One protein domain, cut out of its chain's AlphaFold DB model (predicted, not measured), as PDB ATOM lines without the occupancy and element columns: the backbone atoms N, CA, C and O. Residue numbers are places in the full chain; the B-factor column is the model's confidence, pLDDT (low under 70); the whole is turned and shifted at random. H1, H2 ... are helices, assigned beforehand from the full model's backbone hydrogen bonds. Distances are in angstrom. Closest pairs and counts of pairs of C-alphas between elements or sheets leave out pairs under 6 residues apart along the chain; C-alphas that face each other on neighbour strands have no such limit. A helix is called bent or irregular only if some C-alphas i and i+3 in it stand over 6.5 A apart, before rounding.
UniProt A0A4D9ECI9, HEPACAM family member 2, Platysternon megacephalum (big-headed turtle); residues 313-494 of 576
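This is residues 313 to 494 of the 576 residues of the protein "HEPACAM family member 2" of Platysternon megacephalum (big-headed turtle) (UniProt A0A4D9ECI9). Look for an elongated bundle of four long helices, H1, H2, H3 and H5, running up and down, each against the one before it in the chain, with H2 touching the other three. A fifth long helix, the bent H6, packs with its first arm, H6a, on H1 and H2, while its second arm, H6b, touches H2 alone; short H4 is near H3 at one end. Residues 343 to 349 and 459 to 464 stick out at opposite ends of the long axis. The printed part has 182 residues with six named helices, H1 to H6 in chain order, and no named strand; it is all helix and compact, with a radius of gyration of the C-alphas of 18.5 A and spans of 61 by 32 by 25 A.

Start at the hub, H2, residues 353 to 385. It forms helical hairpins with H1, residues 313 to 343, where the closest C-alphas, of Ala 317 and Ala 377, are 4.2 A apart, and with H3, residues 389 to 414, where those of Cys 368 and Ile 402 are 5.1 A apart. Residues 363 to 378 of H2 touch H5, residues 427 to 459, the same way at a shallow tilt of 27 degrees, closest at the C-alphas of His 364 and Ala 436, 6.1 A. H1 touches H5 at a shallow tilt of 33 degrees, only just short of steep, closest at the C-alphas of Ala 328 and Val 440, 5.4 A. Residues 394 to 405 of H3 touch H5 at 35.5 degrees, only just steep, closest at the C-alphas of Val 401 and Gly 439, 5.8 A. H1 and H3 are apart. H6, residues 469 to 494, was assigned as one helix by its hydrogen bonds but is bent, with C-alphas 483 and 486 6.7 A apart; its arms H6a, residues 469 to 483, and H6b, residues 486 to 494, stand at 30 degrees. H6a touches H1 through residues 322 to 331 of H1, closest at the C-alphas of Ala 326 and Ala 476, 5.5 A, and H6b touches H2 closest at Leu 359 and Pro 486, C-alphas 6.5 A apart. H4, residues 416 to 421, is close to H3 but not clearly touching, 8.0 A between the C-alphas of Val 411 and His 418. Every O i to N i+4 pair is within hydrogen-bond range in H1, H3, H5, H6a and H6b; H2 has 28 of 29, and H4 has 0 of 2 but 2 of 3 O i to N i+3 pairs.

Find C-alpha 353 at (-5.415, 0.372, -30.119); H2 runs 47.9 A from there to C-alpha 385. H1 begins at C-alpha 313, (31.269, 11.638, -53.408), and is 45.4 A long; H5 measures 48.1 A, H3 37.9 A and H6a 21.1 A. H6b ends at C-alpha 494, (-0.998, 3.610, -17.900).

The C-alphas farthest apart are those of Lys 348 and Cys 462, 61.2 A. The printed part has no cut and no long link. Mean pLDDT of the printed part is 82.0; residues 335 to 353 and 416 to 431 are under 70.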
ATOM      1  N   SER A 313      32.734  11.692 -53.249       91.38
ATOM      2  CA  SER A 313      31.269  11.638 -53.408       91.38
ATOM      3  C   SER A 313      30.701  10.252 -53.061       91.38
ATOM      4  O   SER A 313      29.858  10.116 -52.171       91.38
ATOM      5  N   LEU A 314      31.240   9.197 -53.674       92.00
ATOM      6  CA  LEU A 314      30.843   7.804 -53.451       92.00
ATOM      7  C   LEU A 314      31.144   7.320 -52.023       92.00
ATOM      8  O   LEU A 314      30.410   6.485 -51.491       92.00
ATOM      9  N   LYS A 315      32.152   7.885 -51.342       90.06
ATOM     10  CA  LYS A 315      32.363   7.647 -49.896       90.06
ATOM     11  C   LYS A 315      31.190   8.157 -49.047       90.06
ATOM     12  O   LYS A 315      30.873   7.545 -48.026       90.06
ATOM     13  N   HIS A 316      30.530   9.245 -49.449       90.75
ATOM     14  CA  HIS A 316      29.314   9.730 -48.787       90.75
ATOM     15  C   HIS A 316      28.097   8.875 -49.158       90.75
ATOM     16  O   HIS A 316      27.352   8.487 -48.259       90.75
ATOM     17  N   ALA A 317      27.954   8.477 -50.428       93.19
ATOM     18  CA  ALA A 317      26.927   7.522 -50.860       93.19
ATOM     19  C   ALA A 317      26.972   6.214 -50.046       93.19
ATOM     20  O   ALA A 317      25.947   5.756 -49.542       93.19
ATOM     21  N   LEU A 318      28.172   5.653 -49.846       92.38
ATOM     22  CA  LEU A 318      28.379   4.437 -49.060       92.38
ATOM     23  C   LEU A 318      27.970   4.622 -47.593       92.38
ATOM     24  O   LEU A 318      27.228   3.796 -47.065       92.38
ATOM     25  N   LYS A 319      28.385   5.723 -46.947       91.81
ATOM     26  CA  LYS A 319      27.954   6.065 -45.577       91.81
ATOM     27  C   LYS A 319      26.429   6.102 -45.473       91.81
ATOM     28  O   LYS A 319      25.861   5.410 -44.631       91.81
ATOM     29  N   ILE A 320      25.770   6.851 -46.355       92.88
ATOM     30  CA  ILE A 320      24.309   7.010 -46.367       92.88
ATOM     31  C   ILE A 320      23.613   5.650 -46.572       92.88
ATOM     32  O   ILE A 320      22.701   5.317 -45.814       92.88
ATOM     33  N   SER A 321      24.101   4.827 -47.508       93.31
ATOM     34  CA  SER A 321      23.627   3.452 -47.743       93.31
ATOM     35  C   SER A 321      23.746   2.569 -46.490       93.31
ATOM     36  O   SER A 321      22.782   1.912 -46.096       93.31
ATOM     37  N   THR A 322      24.889   2.602 -45.788       92.12
ATOM     38  CA  THR A 322      25.078   1.812 -44.552       92.12
ATOM     39  C   THR A 322      24.156   2.250 -43.410       92.12
ATOM     40  O   THR A 322      23.663   1.397 -42.671       92.12
ATOM     41  N   VAL A 323      23.849   3.548 -43.294       93.12
ATOM     42  CA  VAL A 323      22.881   4.065 -42.309       93.12
ATOM     43  C   VAL A 323      21.452   3.647 -42.664       93.12
ATOM     44  O   VAL A 323      20.720   3.172 -41.794       93.12
ATOM     45  N   ALA A 324      21.057   3.757 -43.935       94.25
ATOM     46  CA  ALA A 324      19.749   3.293 -44.395       94.25
ATOM     47  C   ALA A 324      19.551   1.793 -44.107       94.25
ATOM     48  O   ALA A 324      18.532   1.396 -43.532       94.25
ATOM     49  N   LEU A 325      20.563   0.974 -44.418       93.50
ATOM     50  CA  LEU A 325      20.575  -0.466 -44.160       93.50
ATOM     51  C   LEU A 325      20.503  -0.808 -42.660       93.50
ATOM     52  O   LEU A 325      19.804  -1.753 -42.289       93.50
ATOM     53  N   ALA A 326      21.162  -0.043 -41.785       92.25
ATOM     54  CA  ALA A 326      21.059  -0.211 -40.331       92.25
ATOM     55  C   ALA A 326      19.636   0.075 -39.804       92.25
ATOM     56  O   ALA A 326      19.116  -0.672 -38.968       92.25
ATOM     57  N   ILE A 327      18.959   1.102 -40.335       91.88
ATOM     58  CA  ILE A 327      17.553   1.397 -40.004       91.88
ATOM     59  C   ILE A 327      16.641   0.264 -40.509       91.88
ATOM     60  O   ILE A 327      15.808  -0.253 -39.766       91.88
ATOM     61  N   ALA A 328      16.825  -0.183 -41.753       91.38
ATOM     62  CA  ALA A 328      16.005  -1.239 -42.351       91.38
ATOM     63  C   ALA A 328      16.169  -2.603 -41.648       91.38
ATOM     64  O   ALA A 328      15.187  -3.311 -41.415       91.38
ATOM     65  N   THR A 329      17.391  -2.966 -41.249       87.75
ATOM     66  CA  THR A 329      17.657  -4.234 -40.548       87.75
ATOM     67  C   THR A 329      17.192  -4.219 -39.091       87.75
ATOM     68  O   THR A 329      16.647  -5.223 -38.626       87.75
ATOM     69  N   THR A 330      17.300  -3.091 -38.378       86.81
ATOM     70  CA  THR A 330      16.713  -2.971 -37.026       86.81
ATOM     71  C   THR A 330      15.186  -3.005 -37.046       86.81
ATOM     72  O   THR A 330      14.591  -3.640 -36.173       86.81
ATOM     73  N   LEU A 331      14.542  -2.434 -38.071       84.31
ATOM     74  CA  LEU A 331      13.103  -2.604 -38.302       84.31
ATOM     75  C   LEU A 331      12.721  -4.071 -38.549       84.31
ATOM     76  O   LEU A 331      11.771  -4.555 -37.935       84.31
ATOM     77  N   ALA A 332      13.466  -4.799 -39.389       81.50
ATOM     78  CA  ALA A 332      13.211  -6.219 -39.642       81.50
ATOM     79  C   ALA A 332      13.298  -7.054 -38.348       81.50
ATOM     80  O   ALA A 332      12.354  -7.775 -38.013       81.50
ATOM     81  N   ALA A 333      14.371  -6.886 -37.567       78.75
ATOM     82  CA  ALA A 333      14.545  -7.563 -36.278       78.75
ATOM     83  C   ALA A 333      13.434  -7.196 -35.272       78.75
ATOM     84  O   ALA A 333      12.858  -8.074 -34.622       78.75
ATOM     85  N   GLY A 334      13.075  -5.909 -35.196       70.12
ATOM     86  CA  GLY A 334      11.972  -5.414 -34.373       70.12
ATOM     87  C   GLY A 334      10.612  -5.993 -34.772       70.12
ATOM     88  O   GLY A 334       9.832  -6.368 -33.897       70.12
ATOM     89  N   SER A 335      10.337  -6.141 -36.074       66.81
ATOM     90  CA  SER A 335       9.087  -6.746 -36.559       66.81
ATOM     91  C   SER A 335       8.982  -8.234 -36.220       66.81
ATOM     92  O   SER A 335       7.906  -8.681 -35.823       66.81
ATOM     93  N   GLY A 336      10.091  -8.984 -36.274       61.84
ATOM     94  CA  GLY A 336      10.119 -10.393 -35.877       61.84
ATOM     95  C   GLY A 336       9.780 -10.569 -34.396       61.84
ATOM     96  O   GLY A 336       8.895 -11.351 -34.046       61.84
ATOM     97  N   LEU A 337      10.409  -9.774 -33.525       60.16
ATOM     98  CA  LEU A 337      10.107  -9.764 -32.090       60.16
ATOM     99  C   LEU A 337       8.670  -9.297 -31.802       60.16
ATOM    100  O   LEU A 337       7.984  -9.904 -30.982       60.16
ATOM    101  N   GLY A 338       8.183  -8.268 -32.501       59.34
ATOM    102  CA  GLY A 338       6.800  -7.793 -32.386       59.34
ATOM    103  C   GLY A 338       5.766  -8.851 -32.787       59.34
ATOM    104  O   GLY A 338       4.763  -9.024 -32.092       59.34
ATOM    105  N   PHE A 339       6.031  -9.605 -33.858       53.75
ATOM    106  CA  PHE A 339       5.179 -10.705 -34.310       53.75
ATOM    107  C   PHE A 339       5.186 -11.878 -33.320       53.75
ATOM    108  O   PHE A 339       4.119 -12.368 -32.955       53.75
ATOM    109  N   ILE A 340       6.356 -12.264 -32.794       56.69
ATOM    110  CA  ILE A 340       6.469 -13.282 -31.734       56.69
ATOM    111  C   ILE A 340       5.681 -12.853 -30.489       56.69
ATOM    112  O   ILE A 340       4.886 -13.636 -29.971       56.69
ATOM    113  N   ILE A 341       5.820 -11.599 -30.042       55.75
ATOM    114  CA  ILE A 341       5.051 -11.066 -28.908       55.75
ATOM    115  C   ILE A 341       3.546 -11.163 -29.183       55.75
ATOM    116  O   ILE A 341       2.818 -11.642 -28.314       55.75
ATOM    117  N   LEU A 342       3.077 -10.764 -30.373       53.62
ATOM    118  CA  LEU A 342       1.666 -10.859 -30.771       53.62
ATOM    119  C   LEU A 342       1.150 -12.307 -30.783       53.62
ATOM    120  O   LEU A 342       0.056 -12.554 -30.276       53.62
ATOM    121  N   CYS A 343       1.929 -13.259 -31.301       51.41
ATOM    122  CA  CYS A 343       1.578 -14.683 -31.316       51.41
ATOM    123  C   CYS A 343       1.591 -15.326 -29.918       51.41
ATOM    124  O   CYS A 343       0.801 -16.233 -29.658       51.41
ATOM    125  N   CYS A 344       2.437 -14.850 -29.003       49.12
ATOM    126  CA  CYS A 344       2.508 -15.338 -27.624       49.12
ATOM    127  C   CYS A 344       1.503 -14.664 -26.663       49.12
ATOM    128  O   CYS A 344       1.452 -15.028 -25.484       49.12
ATOM    129  N   GLN A 345       0.693 -13.692 -27.107       47.34
ATOM    130  CA  GLN A 345      -0.300 -13.051 -26.237       47.34
ATOM    131  C   GLN A 345      -1.571 -13.896 -26.071       47.34
ATOM    132  O   GLN A 345      -2.360 -14.067 -26.998       47.34
ATOM    133  N   SER A 346      -1.850 -14.313 -24.833       42.81
ATOM    134  CA  SER A 346      -3.190 -14.764 -24.439       42.81
ATOM    135  C   SER A 346      -4.229 -13.662 -24.694       42.81
ATOM    136  O   SER A 346      -3.992 -12.494 -24.371       42.81
ATOM    137  N   GLU A 347      -5.410 -14.034 -25.205       50.62
ATOM    138  CA  GLU A 347      -6.473 -13.106 -25.638       50.62
ATOM    139  C   GLU A 347      -6.819 -11.991 -24.640       50.62
ATOM    140  O   GLU A 347      -7.232 -10.900 -25.039       50.62
ATOM    141  N   LYS A 348      -6.653 -12.265 -23.341       44.03
ATOM    142  CA  LYS A 348      -7.022 -11.383 -22.226       44.03
ATOM    143  C   LYS A 348      -6.057 -10.210 -21.997       44.03
ATOM    144  O   LYS A 348      -6.330  -9.388 -21.129       44.03
ATOM    145  N   LYS A 349      -4.946 -10.115 -22.742       50.09
ATOM    146  CA  LYS A 349      -3.974  -9.002 -22.652       50.09
ATOM    147  C   LYS A 349      -3.772  -8.223 -23.962       50.09
ATOM    148  O   LYS A 349      -2.770  -7.524 -24.081       50.09
ATOM    149  N   LYS A 350      -4.730  -8.295 -24.904       56.28
ATOM    150  CA  LYS A 350      -4.727  -7.543 -26.179       56.28
ATOM    151  C   LYS A 350      -4.192  -6.114 -26.008       56.28
ATOM    152  O   LYS A 350      -4.784  -5.305 -25.293       56.28
ATOM    153  N   ILE A 351      -3.100  -5.818 -26.716       57.22
ATOM    154  CA  ILE A 351      -2.529  -4.474 -26.856       57.22
ATOM    155  C   ILE A 351      -3.636  -3.476 -27.229       57.22
ATOM    156  O   ILE A 351      -4.424  -3.714 -28.146       57.22
ATOM    157  N   THR A 352      -3.693  -2.356 -26.508       60.31
ATOM    158  CA  THR A 352      -4.663  -1.283 -26.748       60.31
ATOM    159  C   THR A 352      -4.409  -0.611 -28.098       60.31
ATOM    160  O   THR A 352      -3.269  -0.468 -28.544       60.31
ATOM    161  N   GLY A 353      -5.488  -0.175 -28.760       65.88
ATOM    162  CA  GLY A 353      -5.415   0.372 -30.119       65.88
ATOM    163  C   GLY A 353      -4.489   1.586 -30.261       65.88
ATOM    164  O   GLY A 353      -3.869   1.747 -31.308       65.88
ATOM    165  N   GLU A 354      -4.339   2.396 -29.206       72.12
ATOM    166  CA  GLU A 354      -3.413   3.534 -29.186       72.12
ATOM    167  C   GLU A 354      -1.944   3.115 -29.338       72.12
ATOM    168  O   GLU A 354      -1.253   3.668 -30.191       72.12
ATOM    169  N   LEU A 355      -1.453   2.150 -28.543       74.00
ATOM    170  CA  LEU A 355      -0.038   1.748 -28.589       74.00
ATOM    171  C   LEU A 355       0.322   1.187 -29.968       74.00
ATOM    172  O   LEU A 355       1.352   1.549 -30.532       74.00
ATOM    173  N   TRP A 356      -0.547   0.336 -30.522       73.00
ATOM    174  CA  TRP A 356      -0.330  -0.263 -31.838       73.00
ATOM    175  C   TRP A 356      -0.336   0.805 -32.946       73.00
ATOM    176  O   TRP A 356       0.584   0.829 -33.759       73.00
ATOM    177  N   ARG A 357      -1.283   1.759 -32.916       77.12
ATOM    178  CA  ARG A 357      -1.337   2.912 -33.839       77.12
ATOM    179  C   ARG A 357      -0.036   3.720 -33.838       77.12
ATOM    180  O   ARG A 357       0.490   4.003 -34.909       77.12
ATOM    181  N   TRP A 358       0.497   4.067 -32.663       80.12
ATOM    182  CA  TRP A 358       1.757   4.814 -32.572       80.12
ATOM    183  C   TRP A 358       2.953   4.008 -33.086       80.12
ATOM    184  O   TRP A 358       3.738   4.543 -33.866       80.12
ATOM    185  N   LEU A 359       3.064   2.725 -32.718       79.25
ATOM    186  CA  LEU A 359       4.133   1.837 -33.191       79.25
ATOM    187  C   LEU A 359       4.238   1.838 -34.727       79.25
ATOM    188  O   LEU A 359       5.330   1.971 -35.274       79.25
ATOM    189  N   ILE A 360       3.098   1.751 -35.419       79.69
ATOM    190  CA  ILE A 360       3.039   1.725 -36.887       79.69
ATOM    191  C   ILE A 360       3.518   3.038 -37.505       79.69
ATOM    192  O   ILE A 360       4.235   2.991 -38.503       79.69
ATOM    193  N   ILE A 361       3.141   4.187 -36.929       83.56
ATOM    194  CA  ILE A 361       3.572   5.510 -37.409       83.56
ATOM    195  C   ILE A 361       5.102   5.619 -37.322       83.56
ATOM    196  O   ILE A 361       5.737   6.048 -38.284       83.56
ATOM    197  N   PHE A 362       5.713   5.165 -36.221       85.06
ATOM    198  CA  PHE A 362       7.176   5.143 -36.096       85.06
ATOM    199  C   PHE A 362       7.842   4.151 -37.061       85.06
ATOM    200  O   PHE A 362       8.862   4.493 -37.657       85.06
ATOM    201  N   ILE A 363       7.259   2.967 -37.283       86.25
ATOM    202  CA  ILE A 363       7.757   2.002 -38.278       86.25
ATOM    203  C   ILE A 363       7.716   2.603 -39.692       86.25
ATOM    204  O   ILE A 363       8.740   2.620 -40.370       86.25
ATOM    205  N   HIS A 364       6.577   3.149 -40.129       87.75
ATOM    206  CA  HIS A 364       6.436   3.737 -41.467       87.75
ATOM    207  C   HIS A 364       7.311   4.985 -41.644       87.75
ATOM    208  O   HIS A 364       7.919   5.153 -42.700       87.75
ATOM    209  N   GLY A 365       7.457   5.809 -40.600       88.75
ATOM    210  CA  GLY A 365       8.391   6.934 -40.586       88.75
ATOM    211  C   GLY A 365       9.851   6.499 -40.757       88.75
ATOM    212  O   GLY A 365      10.563   7.070 -41.579       88.75
ATOM    213  N   LEU A 366      10.294   5.454 -40.049       90.81
ATOM    214  CA  LEU A 366      11.656   4.920 -40.181       90.81
ATOM    215  C   LEU A 366      11.899   4.247 -41.548       90.81
ATOM    216  O   LEU A 366      12.976   4.428 -42.117       90.81
ATOM    217  N   VAL A 367      10.905   3.548 -42.120       92.25
ATOM    218  CA  VAL A 367      10.980   3.043 -43.510       92.25
ATOM    219  C   VAL A 367      11.112   4.205 -44.498       92.25
ATOM    220  O   VAL A 367      11.980   4.163 -45.367       92.25
ATOM    221  N   CYS A 368      10.313   5.265 -44.342       94.31
ATOM    222  CA  CYS A 368      10.384   6.455 -45.188       94.31
ATOM    223  C   CYS A 368      11.756   7.144 -45.103       94.31
ATOM    224  O   CYS A 368      12.356   7.442 -46.135       94.31
ATOM    225  N   VAL A 369      12.286   7.368 -43.894       94.62
ATOM    226  CA  VAL A 369      13.624   7.959 -43.692       94.62
ATOM    227  C   VAL A 369      14.705   7.094 -44.343       94.62
ATOM    228  O   VAL A 369      15.558   7.616 -45.058       94.62
ATOM    229  N   SER A 370      14.647   5.774 -44.164       95.50
ATOM    230  CA  SER A 370      15.599   4.846 -44.780       95.50
ATOM    231  C   SER A 370      15.515   4.850 -46.318       95.50
ATOM    232  O   SER A 370      16.543   4.903 -46.996       95.50
ATOM    233  N   ALA A 371      14.308   4.912 -46.889       95.94
ATOM    234  CA  ALA A 371      14.105   5.031 -48.333       95.94
ATOM    235  C   ALA A 371      14.617   6.371 -48.904       95.94
ATOM    236  O   ALA A 371      15.232   6.380 -49.971       95.94
ATOM    237  N   ILE A 372      14.442   7.489 -48.185       96.12
ATOM    238  CA  ILE A 372      14.996   8.809 -48.556       96.12
ATOM    239  C   ILE A 372      16.534   8.794 -48.523       96.12
ATOM    240  O   ILE A 372      17.186   9.343 -49.416       96.12
ATOM    241  N   LEU A 373      17.136   8.139 -47.526       96.12
ATOM    242  CA  LEU A 373      18.588   7.962 -47.462       96.12
ATOM    243  C   LEU A 373      19.087   7.120 -48.650       96.12
ATOM    244  O   LEU A 373      20.002   7.547 -49.351       96.12
ATOM    245  N   MET A 374      18.440   5.995 -48.972       95.69
ATOM    246  CA  MET A 374      18.798   5.226 -50.172       95.69
ATOM    247  C   MET A 374      18.647   6.024 -51.473       95.69
ATOM    248  O   MET A 374      19.493   5.904 -52.359       95.69
ATOM    249  N   PHE A 375      17.614   6.862 -51.582       95.81
ATOM    250  CA  PHE A 375      17.415   7.733 -52.740       95.81
ATOM    251  C   PHE A 375      18.569   8.741 -52.883       95.81
ATOM    252  O   PHE A 375      19.144   8.869 -53.962       95.81
ATOM    253  N   THR A 376      18.982   9.408 -51.798       95.50
ATOM    254  CA  THR A 376      20.112  10.358 -51.858       95.50
ATOM    255  C   THR A 376      21.452   9.663 -52.130       95.50
ATOM    256  O   THR A 376      22.232  10.164 -52.939       95.50
ATOM    257  N   ALA A 377      21.697   8.473 -51.568       95.38
ATOM    258  CA  ALA A 377      22.876   7.661 -51.891       95.38
ATOM    259  C   ALA A 377      22.949   7.287 -53.386       95.38
ATOM    260  O   ALA A 377      24.026   7.313 -53.983       95.38
ATOM    261  N   ALA A 378      21.808   6.984 -54.010       94.44
ATOM    262  CA  ALA A 378      21.734   6.678 -55.434       94.44
ATOM    263  C   ALA A 378      21.905   7.911 -56.337       94.44
ATOM    264  O   ALA A 378      22.512   7.788 -57.398       94.44
ATOM    265  N   VAL A 379      21.457   9.103 -55.917       94.12
ATOM    266  CA  VAL A 379      21.762  10.361 -56.633       94.12
ATOM    267  C   VAL A 379      23.274  10.606 -56.679       94.12
ATOM    268  O   VAL A 379      23.799  10.903 -57.749       94.12
ATOM    269  N   PHE A 380      23.992  10.403 -55.567       94.25
ATOM    270  CA  PHE A 380      25.460  10.505 -55.551       94.25
ATOM    271  C   PHE A 380      26.150   9.485 -56.470       94.25
ATOM    272  O   PHE A 380      27.181   9.808 -57.049       94.25
ATOM    273  N   TRP A 381      25.599   8.276 -56.636       93.81
ATOM    274  CA  TRP A 381      26.120   7.324 -57.624       93.81
ATOM    275  C   TRP A 381      25.877   7.800 -59.060       93.81
ATOM    276  O   TRP A 381      26.798   7.796 -59.871       93.81
ATOM    277  N   ILE A 382      24.644   8.216 -59.372       92.31
ATOM    278  CA  ILE A 382      24.246   8.652 -60.721       92.31
ATOM    279  C   ILE A 382      25.044   9.883 -61.174       92.31
ATOM    280  O   ILE A 382      25.314  10.028 -62.363       92.31
ATOM    281  N   TRP A 383      25.450  10.740 -60.233       92.06
ATOM    282  CA  TRP A 383      26.325  11.883 -60.493       92.06
ATOM    283  C   TRP A 383      27.742  11.481 -60.942       92.06
ATOM    284  O   TRP A 383      28.340  12.186 -61.747       92.06
ATOM    285  N   GLU A 384      28.276  10.365 -60.434       90.75
ATOM    286  CA  GLU A 384      29.686   9.985 -60.610       90.75
ATOM    287  C   GLU A 384      29.900   8.938 -61.718       90.75
ATOM    288  O   GLU A 384      30.759   9.100 -62.577       90.75
ATOM    289  N   GLU A 385      29.103   7.866 -61.715       90.12
ATOM    290  CA  GLU A 385      29.215   6.726 -62.646       90.12
ATOM    291  C   GLU A 385      28.079   6.718 -63.694       90.12
ATOM    292  O   GLU A 385      27.977   5.813 -64.522       90.12
ATOM    293  N   GLY A 386      27.204   7.729 -63.673       88.75
ATOM    294  CA  GLY A 386      26.129   7.900 -64.646       88.75
ATOM    295  C   GLY A 386      24.877   7.044 -64.407       88.75
ATOM    296  O   GLY A 386      24.673   6.401 -63.372       88.75
ATOM    297  N   LEU A 387      23.972   7.081 -65.388       89.69
ATOM    298  CA  LEU A 387      22.621   6.536 -65.270       89.69
ATOM    299  C   LEU A 387      22.553   5.055 -65.685       89.69
ATOM    300  O   LEU A 387      22.740   4.720 -66.853       89.69
ATOM    301  N   SER A 388      22.197   4.167 -64.751       90.06
ATOM    302  CA  SER A 388      21.888   2.757 -65.045       90.06
ATOM    303  C   SER A 388      20.380   2.498 -65.037       90.06
ATOM    304  O   SER A 388      19.665   2.985 -64.159       90.06
ATOM    305  N   THR A 389      19.891   1.664 -65.957       88.31
ATOM    306  CA  THR A 389      18.475   1.256 -66.030       88.31
ATOM    307  C   THR A 389      17.989   0.600 -64.735       88.31
ATOM    308  O   THR A 389      16.888   0.894 -64.273       88.31
ATOM    309  N   ALA A 390      18.829  -0.220 -64.096       90.38
ATOM    310  CA  ALA A 390      18.527  -0.828 -62.801       90.38
ATOM    311  C   ALA A 390      18.371   0.230 -61.692       90.38
ATOM    312  O   ALA A 390      17.415   0.169 -60.921       90.38
ATOM    313  N   LEU A 391      19.263   1.230 -61.641       90.12
ATOM    314  CA  LEU A 391      19.177   2.336 -60.677       90.12
ATOM    315  C   LEU A 391      17.881   3.133 -60.857       90.12
ATOM    316  O   LEU A 391      17.197   3.396 -59.873       90.12
ATOM    317  N   VAL A 392      17.505   3.463 -62.098       92.25
ATOM    318  CA  VAL A 392      16.258   4.193 -62.391       92.25
ATOM    319  C   VAL A 392      15.030   3.421 -61.897       92.25
ATOM    320  O   VAL A 392      14.167   4.008 -61.248       92.25
ATOM    321  N   LEU A 393      14.969   2.103 -62.127       92.81
ATOM    322  CA  LEU A 393      13.875   1.264 -61.626       92.81
ATOM    323  C   LEU A 393      13.809   1.259 -60.091       92.81
ATOM    324  O   LEU A 393      12.742   1.512 -59.530       92.81
ATOM    325  N   TYR A 394      14.934   1.047 -59.401       93.38
ATOM    326  CA  TYR A 394      14.972   1.115 -57.933       93.38
ATOM    327  C   TYR A 394      14.545   2.489 -57.398       93.38
ATOM    328  O   TYR A 394      13.805   2.552 -56.418       93.38
ATOM    329  N   MET A 395      14.936   3.583 -58.056       93.69
ATOM    330  CA  MET A 395      14.539   4.943 -57.672       93.69
ATOM    331  C   MET A 395      13.028   5.179 -57.812       93.69
ATOM    332  O   MET A 395      12.432   5.809 -56.939       93.69
ATOM    333  N   ILE A 396      12.388   4.627 -58.850       94.94
ATOM    334  CA  ILE A 396      10.923   4.664 -59.019       94.94
ATOM    335  C   ILE A 396      10.223   3.861 -57.908       94.94
ATOM    336  O   ILE A 396       9.241   4.327 -57.329       94.94
ATOM    337  N   PHE A 397      10.736   2.680 -57.554       94.81
ATOM    338  CA  PHE A 397      10.170   1.906 -56.445       94.81
ATOM    339  C   PHE A 397      10.379   2.594 -55.082       94.81
ATOM    340  O   PHE A 397       9.477   2.558 -54.244       94.81
ATOM    341  N   LEU A 398      11.516   3.265 -54.858       94.00
ATOM    342  CA  LEU A 398      11.765   4.035 -53.634       94.00
ATOM    343  C   LEU A 398      10.812   5.225 -53.493       94.00
ATOM    344  O   LEU A 398      10.254   5.412 -52.413       94.00
ATOM    345  N   THR A 399      10.577   6.010 -54.551       94.88
ATOM    346  CA  THR A 399       9.620   7.130 -54.478       94.88
ATOM    347  C   THR A 399       8.197   6.636 -54.232       94.88
ATOM    348  O   THR A 399       7.480   7.243 -53.436       94.88
ATOM    349  N   TRP A 400       7.807   5.492 -54.804       94.81
ATOM    350  CA  TRP A 400       6.531   4.846 -54.487       94.81
ATOM    351  C   TRP A 400       6.435   4.429 -53.007       94.81
ATOM    352  O   TRP A 400       5.449   4.762 -52.347       94.81
ATOM    353  N   VAL A 401       7.471   3.789 -52.446       92.62
ATOM    354  CA  VAL A 401       7.523   3.434 -51.011       92.62
ATOM    355  C   VAL A 401       7.447   4.677 -50.117       92.62
ATOM    356  O   VAL A 401       6.699   4.671 -49.139       92.62
ATOM    357  N   ILE A 402       8.156   5.758 -50.456       93.38
ATOM    358  CA  ILE A 402       8.101   7.037 -49.728       93.38
ATOM    359  C   ILE A 402       6.670   7.598 -49.745       93.38
ATOM    360  O   ILE A 402       6.109   7.881 -48.687       93.38
ATOM    361  N   MET A 403       6.034   7.686 -50.916       93.38
ATOM    362  CA  MET A 403       4.668   8.214 -51.041       93.38
ATOM    363  C   MET A 403       3.639   7.373 -50.271       93.38
ATOM    364  O   MET A 403       2.798   7.930 -49.563       93.38
ATOM    365  N   VAL A 404       3.719   6.040 -50.356       90.81
ATOM    366  CA  VAL A 404       2.806   5.130 -49.641       90.81
ATOM    367  C   VAL A 404       3.016   5.209 -48.126       90.81
ATOM    368  O   VAL A 404       2.041   5.334 -47.382       90.81
ATOM    369  N   THR A 405       4.263   5.185 -47.646       89.38
ATOM    370  CA  THR A 405       4.556   5.223 -46.199       89.38
ATOM    371  C   THR A 405       4.227   6.573 -45.561       89.38
ATOM    372  O   THR A 405       3.690   6.596 -44.448       89.38
ATOM    373  N   LEU A 406       4.443   7.690 -46.267       89.62
ATOM    374  CA  LEU A 406       3.991   9.018 -45.835       89.62
ATOM    375  C   LEU A 406       2.464   9.109 -45.784       89.62
ATOM    376  O   LEU A 406       1.922   9.510 -44.754       89.62
ATOM    377  N   LEU A 407       1.757   8.695 -46.842       89.12
ATOM    378  CA  LEU A 407       0.292   8.758 -46.893       89.12
ATOM    379  C   LEU A 407      -0.348   7.921 -45.777       89.12
ATOM    380  O   LEU A 407      -1.244   8.402 -45.081       89.12
ATOM    381  N   ILE A 408       0.161   6.708 -45.542       85.56
ATOM    382  CA  ILE A 408      -0.244   5.860 -44.412       85.56
ATOM    383  C   ILE A 408      -0.017   6.577 -43.071       85.56
ATOM    384  O   ILE A 408      -0.923   6.610 -42.236       85.56
ATOM    385  N   SER A 409       1.159   7.177 -42.871       85.88
ATOM    386  CA  SER A 409       1.513   7.869 -41.622       85.88
ATOM    387  C   SER A 409       0.628   9.093 -41.366       85.88
ATOM    388  O   SER A 409       0.185   9.302 -40.237       85.88
ATOM    389  N   VAL A 410       0.310   9.868 -42.408       87.56
ATOM    390  CA  VAL A 410      -0.566  11.050 -42.334       87.56
ATOM    391  C   VAL A 410      -2.010  10.653 -42.016       87.56
ATOM    392  O   VAL A 410      -2.610  11.229 -41.107       87.56
ATOM    393  N   VAL A 411      -2.559   9.630 -42.684       85.19
ATOM    394  CA  VAL A 411      -3.907   9.107 -42.380       85.19
ATOM    395  C   VAL A 411      -3.974   8.577 -40.943       85.19
ATOM    396  O   VAL A 411      -4.914   8.898 -40.210       85.19
ATOM    397  N   LEU A 412      -2.957   7.825 -40.507       80.25
ATOM    398  CA  LEU A 412      -2.844   7.329 -39.132       80.25
ATOM    399  C   LEU A 412      -2.688   8.446 -38.095       80.25
ATOM    400  O   LEU A 412      -3.150   8.267 -36.967       80.25
ATOM    401  N   ALA A 413      -2.065   9.575 -38.432       83.06
ATOM    402  CA  ALA A 413      -1.918  10.714 -37.529       83.06
ATOM    403  C   ALA A 413      -3.222  11.522 -37.408       83.06
ATOM    404  O   ALA A 413      -3.735  11.681 -36.299       83.06
ATOM    405  N   ILE A 414      -3.777  11.986 -38.533       81.56
ATOM    406  CA  ILE A 414      -4.840  13.007 -38.552       81.56
ATOM    407  C   ILE A 414      -6.242  12.397 -38.387       81.56
ATOM    408  O   ILE A 414      -7.016  12.862 -37.552       81.56
ATOM    409  N   CYS A 415      -6.582  11.342 -39.138       74.06
ATOM    410  CA  CYS A 415      -7.968  10.867 -39.282       74.06
ATOM    411  C   CYS A 415      -8.141   9.376 -38.922       74.06
ATOM    412  O   CYS A 415      -8.474   8.567 -39.791       74.06
ATOM    413  N   PRO A 416      -8.003   8.979 -37.639       67.81
ATOM    414  CA  PRO A 416      -8.130   7.578 -37.229       67.81
ATOM    415  C   PRO A 416      -9.507   6.966 -37.533       67.81
ATOM    416  O   PRO A 416      -9.596   5.773 -37.797       67.81
ATOM    417  N   GLN A 417     -10.573   7.774 -37.532       63.97
ATOM    418  CA  GLN A 417     -11.947   7.315 -37.776       63.97
ATOM    419  C   GLN A 417     -12.177   6.846 -39.225       63.97
ATOM    420  O   GLN A 417     -12.956   5.923 -39.449       63.97
ATOM    421  N   HIS A 418     -11.442   7.384 -40.209       58.31
ATOM    422  CA  HIS A 418     -11.552   6.940 -41.609       58.31
ATOM    423  C   HIS A 418     -11.132   5.473 -41.812       58.31
ATOM    424  O   HIS A 418     -11.560   4.833 -42.773       58.31
ATOM    425  N   LEU A 419     -10.332   4.921 -40.895       55.81
ATOM    426  CA  LEU A 419      -9.881   3.531 -40.932       55.81
ATOM    427  C   LEU A 419     -10.965   2.540 -40.477       55.81
ATOM    428  O   LEU A 419     -10.866   1.349 -40.779       55.81
ATOM    429  N   GLU A 420     -12.026   3.002 -39.805       54.81
ATOM    430  CA  GLU A 420     -13.120   2.131 -39.346       54.81
ATOM    431  C   GLU A 420     -14.091   1.728 -40.472       54.81
ATOM    432  O   GLU A 420     -14.834   0.760 -40.317       54.81
ATOM    433  N   MET A 421     -14.019   2.363 -41.651       50.59
ATOM    434  CA  MET A 421     -14.780   1.933 -42.839       50.59
ATOM    435  C   MET A 421     -14.354   0.549 -43.374       50.59
ATOM    436  O   MET A 421     -15.113  -0.099 -44.103       50.59
ATOM    437  N   PHE A 422     -13.163   0.053 -43.019       56.56
ATOM    438  CA  PHE A 422     -12.694  -1.265 -43.455       56.56
ATOM    439  C   PHE A 422     -13.362  -2.399 -42.660       56.56
ATOM    440  O   PHE A 422     -12.871  -2.828 -41.615       56.56
ATOM    441  N   LYS A 423     -14.440  -2.961 -43.230       48.31
ATOM    442  CA  LYS A 423     -15.308  -4.032 -42.675       48.31
ATOM    443  C   LYS A 423     -14.609  -5.284 -42.094       48.31
ATOM    444  O   LYS A 423     -15.279  -6.104 -41.471       48.31
ATOM    445  N   LYS A 424     -13.294  -5.479 -42.274       61.72
ATOM    446  CA  LYS A 424     -12.508  -6.560 -41.644       61.72
ATOM    447  C   LYS A 424     -11.240  -6.019 -40.968       61.72
ATOM    448  O   LYS A 424     -10.194  -5.882 -41.600       61.72
ATOM    449  N   LYS A 425     -11.304  -5.863 -39.638       64.06
ATOM    450  CA  LYS A 425     -10.224  -5.400 -38.726       64.06
ATOM    451  C   LYS A 425      -8.950  -6.277 -38.702       64.06
ATOM    452  O   LYS A 425      -7.981  -5.948 -38.020       64.06
ATOM    453  N   THR A 426      -8.938  -7.393 -39.432       64.12
ATOM    454  CA  THR A 426      -7.754  -8.242 -39.669       64.12
ATOM    455  C   THR A 426      -7.058  -7.885 -40.985       64.12
ATOM    456  O   THR A 426      -5.848  -7.697 -40.996       64.12
ATOM    457  N   MET A 427      -7.818  -7.718 -42.076       60.53
ATOM    458  CA  MET A 427      -7.292  -7.441 -43.422       60.53
ATOM    459  C   MET A 427      -6.516  -6.121 -43.476       60.53
ATOM    460  O   MET A 427      -5.432  -6.072 -44.048       60.53
ATOM    461  N   TYR A 428      -7.038  -5.077 -42.822       66.69
ATOM    462  CA  TYR A 428      -6.365  -3.779 -42.724       66.69
ATOM    463  C   TYR A 428      -4.942  -3.893 -42.151       66.69
ATOM    464  O   TYR A 428      -4.022  -3.262 -42.660       66.69
ATOM    465  N   ARG A 429      -4.742  -4.742 -41.133       67.94
ATOM    466  CA  ARG A 429      -3.436  -4.909 -40.479       67.94
ATOM    467  C   ARG A 429      -2.438  -5.615 -41.386       67.94
ATOM    468  O   ARG A 429      -1.327  -5.137 -41.540       67.94
ATOM    469  N   VAL A 430      -2.880  -6.661 -42.089       69.00
ATOM    470  CA  VAL A 430      -2.045  -7.361 -43.079       69.00
ATOM    471  C   VAL A 430      -1.543  -6.405 -44.166       69.00
ATOM    472  O   VAL A 430      -0.359  -6.429 -44.480       69.00
ATOM    473  N   ILE A 431      -2.396  -5.525 -44.706       69.69
ATOM    474  CA  ILE A 431      -1.992  -4.524 -45.718       69.69
ATOM    475  C   ILE A 431      -0.942  -3.553 -45.153       69.69
ATOM    476  O   ILE A 431       0.030  -3.212 -45.820       69.69
ATOM    477  N   LEU A 432      -1.130  -3.128 -43.906       71.38
ATOM    478  CA  LEU A 432      -0.292  -2.148 -43.224       71.38
ATOM    479  C   LEU A 432       1.094  -2.703 -42.859       71.38
ATOM    480  O   LEU A 432       2.112  -2.059 -43.101       71.38
ATOM    481  N   ASP A 433       1.135  -3.930 -42.341       72.12
ATOM    482  CA  ASP A 433       2.373  -4.620 -41.982       72.12
ATOM    483  C   ASP A 433       3.142  -5.072 -43.245       72.12
ATOM    484  O   ASP A 433       4.373  -5.000 -43.285       72.12
ATOM    485  N   THR A 434       2.442  -5.466 -44.323       77.81
ATOM    486  CA  THR A 434       3.087  -5.829 -45.605       77.81
ATOM    487  C   THR A 434       3.634  -4.629 -46.377       77.81
ATOM    488  O   THR A 434       4.681  -4.769 -47.008       77.81
ATOM    489  N   ALA A 435       3.012  -3.445 -46.294       81.00
ATOM    490  CA  ALA A 435       3.555  -2.221 -46.891       81.00
ATOM    491  C   ALA A 435       4.917  -1.841 -46.279       81.00
ATOM    492  O   ALA A 435       5.881  -1.593 -47.008       81.00
ATOM    493  N   ALA A 436       5.025  -1.872 -44.945       83.12
ATOM    494  CA  ALA A 436       6.288  -1.642 -44.245       83.12
ATOM    495  C   ALA A 436       7.342  -2.715 -44.582       83.12
ATOM    496  O   ALA A 436       8.478  -2.373 -44.915       83.12
ATOM    497  N   LEU A 437       6.968  -4.000 -44.551       85.75
ATOM    498  CA  LEU A 437       7.880  -5.109 -44.857       85.75
ATOM    499  C   LEU A 437       8.400  -5.056 -46.306       85.75
ATOM    500  O   LEU A 437       9.595  -5.241 -46.531       85.75
ATOM    501  N   GLY A 438       7.536  -4.750 -47.278       87.69
ATOM    502  CA  GLY A 438       7.926  -4.573 -48.680       87.69
ATOM    503  C   GLY A 438       8.905  -3.411 -48.875       87.69
ATOM    504  O   GLY A 438       9.900  -3.562 -49.585       87.69
ATOM    505  N   GLY A 439       8.681  -2.288 -48.182       89.69
ATOM    506  CA  GLY A 439       9.611  -1.155 -48.168       89.69
ATOM    507  C   GLY A 439      10.982  -1.508 -47.583       89.69
ATOM    508  O   GLY A 439      12.005  -1.175 -48.181       89.69
ATOM    509  N   VAL A 440      11.017  -2.246 -46.466       91.62
ATOM    510  CA  VAL A 440      12.264  -2.758 -45.866       91.62
ATOM    511  C   VAL A 440      13.006  -3.687 -46.831       91.62
ATOM    512  O   VAL A 440      14.207  -3.514 -47.029       91.62
ATOM    513  N   ILE A 441      12.314  -4.637 -47.469       91.69
ATOM    514  CA  ILE A 441      12.927  -5.578 -48.422       91.69
ATOM    515  C   ILE A 441      13.523  -4.833 -49.624       91.69
ATOM    516  O   ILE A 441      14.674  -5.089 -49.981       91.69
ATOM    517  N   LEU A 442      12.788  -3.880 -50.211       93.75
ATOM    518  CA  LEU A 442      13.277  -3.061 -51.325       93.75
ATOM    519  C   LEU A 442      14.554  -2.296 -50.946       93.75
ATOM    520  O   LEU A 442      15.540  -2.337 -51.683       93.75
ATOM    521  N   VAL A 443      14.546  -1.631 -49.788       94.06
ATOM    522  CA  VAL A 443      15.702  -0.888 -49.269       94.06
ATOM    523  C   VAL A 443      16.904  -1.805 -49.049       94.06
ATOM    524  O   VAL A 443      18.005  -1.455 -49.464       94.06
ATOM    525  N   VAL A 444      16.717  -2.982 -48.441       93.44
ATOM    526  CA  VAL A 444      17.808  -3.940 -48.188       93.44
ATOM    527  C   VAL A 444      18.410  -4.447 -49.500       93.44
ATOM    528  O   VAL A 444      19.630  -4.408 -49.658       93.44
ATOM    529  N   LEU A 445      17.581  -4.868 -50.463       93.31
ATOM    530  CA  LEU A 445      18.046  -5.320 -51.781       93.31
ATOM    531  C   LEU A 445      18.828  -4.220 -52.512       93.31
ATOM    532  O   LEU A 445      19.890  -4.480 -53.082       93.31
ATOM    533  N   PHE A 446      18.337  -2.983 -52.453       94.81
ATOM    534  CA  PHE A 446      18.980  -1.862 -53.123       94.81
ATOM    535  C   PHE A 446      20.277  -1.408 -52.437       94.81
ATOM    536  O   PHE A 446      21.262  -1.119 -53.116       94.81
ATOM    537  N   ALA A 447      20.319  -1.418 -51.102       93.44
ATOM    538  CA  ALA A 447      21.533  -1.161 -50.333       93.44
ATOM    539  C   ALA A 447      22.618  -2.208 -50.626       93.44
ATOM    540  O   ALA A 447      23.785  -1.846 -50.774       93.44
ATOM    541  N   ILE A 448      22.243  -3.486 -50.778       91.56
ATOM    542  CA  ILE A 448      23.159  -4.555 -51.201       91.56
ATOM    543  C   ILE A 448      23.695  -4.274 -52.611       91.56
ATOM    544  O   ILE A 448      24.912  -4.252 -52.787       91.56
ATOM    545  N   PHE A 449      22.824  -3.997 -53.587       92.56
ATOM    546  CA  PHE A 449      23.221  -3.694 -54.970       92.56
ATOM    547  C   PHE A 449      24.182  -2.495 -55.055       92.56
ATOM    548  O   PHE A 449      25.269  -2.602 -55.626       92.56
ATOM    549  N   LEU A 450      23.825  -1.369 -54.430       92.19
ATOM    550  CA  LEU A 450      24.653  -0.163 -54.421       92.19
ATOM    551  C   LEU A 450      26.002  -0.412 -53.725       92.19
ATOM    552  O   LEU A 450      27.050  -0.028 -54.242       92.19
ATOM    553  N   THR A 451      25.996  -1.117 -52.591       89.50
ATOM    554  CA  THR A 451      27.222  -1.443 -51.845       89.50
ATOM    555  C   THR A 451      28.132  -2.392 -52.628       89.50
ATOM    556  O   THR A 451      29.343  -2.185 -52.631       89.50
ATOM    557  N   GLN A 452      27.588  -3.386 -53.338       90.19
ATOM    558  CA  GLN A 452      28.373  -4.290 -54.191       90.19
ATOM    559  C   GLN A 452      29.072  -3.540 -55.334       90.19
ATOM    560  O   GLN A 452      30.254  -3.783 -55.586       90.19
ATOM    561  N   ASN A 453      28.388  -2.586 -55.972       91.81
ATOM    562  CA  ASN A 453      28.976  -1.778 -57.044       91.81
ATOM    563  C   ASN A 453      30.065  -0.825 -56.508       91.81
ATOM    564  O   ASN A 453      31.161  -0.769 -57.068       91.81
ATOM    565  N   ILE A 454      29.839  -0.167 -55.361       90.69
ATOM    566  CA  ILE A 454      30.867   0.653 -54.688       90.69
ATOM    567  C   ILE A 454      32.074  -0.208 -54.266       90.69
ATOM    568  O   ILE A 454      33.222   0.196 -54.457       90.69
ATOM    569  N   GLN A 455      31.849  -1.420 -53.750       88.12
ATOM    570  CA  GLN A 455      32.922  -2.362 -53.409       88.12
ATOM    571  C   GLN A 455      33.690  -2.861 -54.641       88.12
ATOM    572  O   GLN A 455      34.888  -3.131 -54.531       88.12
ATOM    573  N   HIS A 456      33.045  -2.992 -55.804       90.69
ATOM    574  CA  HIS A 456      33.733  -3.318 -57.054       90.69
ATOM    575  C   HIS A 456      34.707  -2.198 -57.446       90.69
ATOM    576  O   HIS A 456      35.874  -2.478 -57.719       90.69
ATOM    577  N   LEU A 457      34.270  -0.936 -57.380       90.31
ATOM    578  CA  LEU A 457      35.137   0.222 -57.611       90.31
ATOM    579  C   LEU A 457      36.291   0.286 -56.599       90.31
ATOM    580  O   LEU A 457      37.447   0.381 -57.004       90.31
ATOM    581  N   GLN A 458      36.029   0.091 -55.299       90.00
ATOM    582  CA  GLN A 458      37.082   0.060 -54.269       90.00
ATOM    583  C   GLN A 458      38.217  -0.935 -54.581       90.00
ATOM    584  O   GLN A 458      39.375  -0.652 -54.269       90.00
ATOM    585  N   ARG A 459      37.934  -2.063 -55.254       90.00
ATOM    586  CA  ARG A 459      38.967  -3.042 -55.653       90.00
ATOM    587  C   ARG A 459      39.953  -2.509 -56.702       90.00
ATOM    588  O   ARG A 459      41.070  -3.035 -56.736       90.00
ATOM    589  N   LYS A 460      39.578  -1.487 -57.493       91.31
ATOM    590  CA  LYS A 460      40.452  -0.776 -58.455       91.31
ATOM    591  C   LYS A 460      41.585  -0.000 -57.766       91.31
ATOM    592  O   LYS A 460      42.601   0.261 -58.400       91.31
ATOM    593  N   GLY A 461      41.428   0.353 -56.487       92.94
ATOM    594  CA  GLY A 461      42.451   1.019 -55.673       92.94
ATOM    595  C   GLY A 461      43.177   0.078 -54.708       92.94
ATOM    596  O   GLY A 461      42.892  -1.120 -54.637       92.94
ATOM    597  N   CYS A 462      44.116   0.624 -53.938       93.31
ATOM    598  CA  CYS A 462      44.802  -0.048 -52.825       93.31
ATOM    599  C   CYS A 462      44.469   0.556 -51.448       93.31
ATOM    600  O   CYS A 462      44.901   0.011 -50.434       93.31
ATOM    601  N   SER A 463      43.706   1.655 -51.400       90.56
ATOM    602  CA  SER A 463      43.150   2.220 -50.165       90.56
ATOM    603  C   SER A 463      42.445   1.151 -49.310       90.56
ATOM    604  O   SER A 463      41.746   0.308 -49.885       90.56
ATOM    605  N   PRO A 464      42.545   1.194 -47.968       85.50
ATOM    606  CA  PRO A 464      41.805   0.280 -47.100       85.50
ATOM    607  C   PRO A 464      40.291   0.395 -47.327       85.50
ATOM    608  O   PRO A 464      39.777   1.450 -47.707       85.50
ATOM    609  N   PHE A 465      39.565  -0.699 -47.083       81.62
ATOM    610  CA  PHE A 465      38.105  -0.698 -47.160       81.62
ATOM    611  C   PHE A 465      37.498   0.281 -46.149       81.62
ATOM    612  O   PHE A 465      38.041   0.505 -45.068       81.62
ATOM    613  N   PHE A 466      36.351   0.861 -46.503       79.62
ATOM    614  CA  PHE A 466      35.670   1.820 -45.640       79.62
ATOM    615  C   PHE A 466      34.996   1.110 -44.457       79.62
ATOM    616  O   PHE A 466      33.964   0.457 -44.627       79.62
ATOM    617  N   ASP A 467      35.563   1.267 -43.260       80.56
ATOM    618  CA  ASP A 467      34.917   0.827 -42.026       80.56
ATOM    619  C   ASP A 467      33.735   1.748 -41.680       80.56
ATOM    620  O   ASP A 467      33.862   2.969 -41.569       80.56
ATOM    621  N   SER A 468      32.567   1.131 -41.523       82.62
ATOM    622  CA  SER A 468      31.296   1.764 -41.164       82.62
ATOM    623  C   SER A 468      30.713   1.220 -39.855       82.62
ATOM    624  O   SER A 468      29.654   1.682 -39.434       82.62
ATOM    625  N   THR A 469      31.387   0.273 -39.192       83.88
ATOM    626  CA  THR A 469      30.858  -0.487 -38.043       83.88
ATOM    627  C   THR A 469      30.369   0.416 -36.913       83.88
ATOM    628  O   THR A 469      29.232   0.289 -36.466       83.88
ATOM    629  N   ALA A 470      31.171   1.397 -36.493       84.50
ATOM    630  CA  ALA A 470      30.764   2.355 -35.466       84.50
ATOM    631  C   ALA A 470      29.484   3.126 -35.856       84.50
ATOM    632  O   ALA A 470      28.592   3.308 -35.027       84.50
ATOM    633  N   ALA A 471      29.349   3.527 -37.125       83.25
ATOM    634  CA  ALA A 471      28.171   4.242 -37.611       83.25
ATOM    635  C   ALA A 471      26.927   3.337 -37.677       83.25
ATOM    636  O   ALA A 471      25.835   3.784 -37.315       83.25
ATOM    637  N   THR A 472      27.068   2.068 -38.077       86.44
ATOM    638  CA  THR A 472      25.940   1.121 -38.094       86.44
ATOM    639  C   THR A 472      25.490   0.754 -36.679       86.44
ATOM    640  O   THR A 472      24.287   0.735 -36.430       86.44
ATOM    641  N   PHE A 473      26.405   0.582 -35.716       86.94
ATOM    642  CA  PHE A 473      26.044   0.370 -34.306       86.94
ATOM    643  C   PHE A 473      25.326   1.580 -33.690       86.94
ATOM    644  O   PHE A 473      24.281   1.413 -33.058       86.94
ATOM    645  N   ILE A 474      25.833   2.800 -33.904       87.06
ATOM    646  CA  ILE A 474      25.203   4.033 -33.396       87.06
ATOM    647  C   ILE A 474      23.796   4.209 -33.986       87.06
ATOM    648  O   ILE A 474      22.842   4.476 -33.255       87.06
ATOM    649  N   THR A 475      23.635   4.024 -35.297       88.44
ATOM    650  CA  THR A 475      22.336   4.225 -35.964       88.44
ATOM    651  C   THR A 475      21.338   3.105 -35.673       88.44
ATOM    652  O   THR A 475      20.145   3.384 -35.526       88.44
ATOM    653  N   ALA A 476      21.803   1.871 -35.457       87.38
ATOM    654  CA  ALA A 476      20.981   0.785 -34.931       87.38
ATOM    655  C   ALA A 476      20.482   1.081 -33.503       87.38
ATOM    656  O   ALA A 476      19.291   0.923 -33.225       87.38
ATOM    657  N   ALA A 477      21.351   1.575 -32.613       87.31
ATOM    658  CA  ALA A 477      20.977   1.944 -31.246       87.31
ATOM    659  C   ALA A 477      19.959   3.100 -31.209       87.31
ATOM    660  O   ALA A 477      18.964   3.021 -30.487       87.31
ATOM    661  N   ILE A 478      20.152   4.140 -32.031       87.75
ATOM    662  CA  ILE A 478      19.194   5.251 -32.172       87.75
ATOM    663  C   ILE A 478      17.839   4.745 -32.694       87.75
ATOM    664  O   ILE A 478      16.799   5.088 -32.132       87.75
ATOM    665  N   SER A 479      17.839   3.882 -33.716       86.12
ATOM    666  CA  SER A 479      16.610   3.292 -34.274       86.12
ATOM    667  C   SER A 479      15.849   2.463 -33.232       86.12
ATOM    668  O   SER A 479      14.629   2.582 -33.112       86.12
ATOM    669  N   LEU A 480      16.567   1.685 -32.413       85.00
ATOM    670  CA  LEU A 480      15.986   0.924 -31.306       85.00
ATOM    671  C   LEU A 480      15.363   1.843 -30.239       85.00
ATOM    672  O   LEU A 480      14.249   1.588 -29.787       85.00
ATOM    673  N   LEU A 481      16.040   2.933 -29.860       85.06
ATOM    674  CA  LEU A 481      15.519   3.908 -28.893       85.06
ATOM    675  C   LEU A 481      14.234   4.592 -29.392       85.06
ATOM    676  O   LEU A 481      13.293   4.758 -28.613       85.06
ATOM    677  N   ILE A 482      14.157   4.921 -30.687       83.81
ATOM    678  CA  ILE A 482      12.943   5.469 -31.317       83.81
ATOM    679  C   ILE A 482      11.787   4.457 -31.239       83.81
ATOM    680  O   ILE A 482      10.682   4.824 -30.839       83.81
ATOM    681  N   LEU A 483      12.039   3.177 -31.538       78.62
ATOM    682  CA  LEU A 483      11.034   2.106 -31.444       78.62
ATOM    683  C   LEU A 483      10.585   1.809 -29.998       78.62
ATOM    684  O   LEU A 483       9.442   1.402 -29.781       78.62
ATOM    685  N   LEU A 484      11.448   2.030 -29.001       80.50
ATOM    686  CA  LEU A 484      11.130   1.846 -27.577       80.50
ATOM    687  C   LEU A 484      10.350   3.024 -26.963       80.50
ATOM    688  O   LEU A 484       9.596   2.823 -26.004       80.50
ATOM    689  N   GLY A 485      10.476   4.233 -27.519       80.31
ATOM    690  CA  GLY A 485       9.794   5.447 -27.049       80.31
ATOM    691  C   GLY A 485       8.283   5.276 -26.795       80.31
ATOM    692  O   GLY A 485       7.831   5.564 -25.682       80.31
ATOM    693  N   PRO A 486       7.496   4.743 -27.755       76.12
ATOM    694  CA  PRO A 486       6.064   4.479 -27.582       76.12
ATOM    695  C   PRO A 486       5.729   3.545 -26.414       76.12
ATOM    696  O   PRO A 486       4.758   3.792 -25.698       76.12
ATOM    697  N   PHE A 487       6.534   2.503 -26.174       74.31
ATOM    698  CA  PHE A 487       6.326   1.576 -25.056       74.31
ATOM    699  C   PHE A 487       6.569   2.260 -23.705       74.31
ATOM    700  O   PHE A 487       5.760   2.111 -22.786       74.31
ATOM    701  N   VAL A 488       7.643   3.050 -23.590       79.88
ATOM    702  CA  VAL A 488       7.960   3.808 -22.369       79.88
ATOM    703  C   VAL A 488       6.889   4.869 -22.098       79.88
ATOM    704  O   VAL A 488       6.422   4.992 -20.963       79.88
ATOM    705  N   TRP A 489       6.450   5.600 -23.127       81.31
ATOM    706  CA  TRP A 489       5.363   6.578 -23.022       81.31
ATOM    707  C   TRP A 489       4.045   5.924 -22.588       81.31
ATOM    708  O   TRP A 489       3.423   6.375 -21.626       81.31
ATOM    709  N   TYR A 490       3.653   4.819 -23.225       74.88
ATOM    710  CA  TYR A 490       2.428   4.096 -22.885       74.88
ATOM    711  C   TYR A 490       2.459   3.529 -21.462       74.88
ATOM    712  O   TYR A 490       1.480   3.661 -20.726       74.88
ATOM    713  N   HIS A 491       3.585   2.953 -21.024       74.94
ATOM    714  CA  HIS A 491       3.702   2.438 -19.660       74.94
ATOM    715  C   HIS A 491       3.685   3.568 -18.612       74.94
ATOM    716  O   HIS A 491       3.147   3.375 -17.518       74.94
ATOM    717  N   ARG A 492       4.202   4.763 -18.939       81.06
ATOM    718  CA  ARG A 492       4.033   5.970 -18.108       81.06
ATOM    719  C   ARG A 492       2.569   6.428 -18.071       81.06
ATOM    720  O   ARG A 492       2.048   6.617 -16.977       81.06
ATOM    721  N   LYS A 493       1.885   6.523 -19.223       79.00
ATOM    722  CA  LYS A 493       0.455   6.890 -19.319       79.00
ATOM    723  C   LYS A 493      -0.423   5.945 -18.493       79.00
ATOM    724  O   LYS A 493      -1.191   6.410 -17.657       79.00
ATOM    725  N   LYS A 494      -0.251   4.628 -18.655       74.94
ATOM    726  CA  LYS A 494      -0.998   3.610 -17.900       74.94
ATOM    727  C   LYS A 494      -0.731   3.693 -16.391       74.94
ATOM    728  O   LYS A 494      -1.678   3.661 -15.618       74.94
TER     729      LYS A 494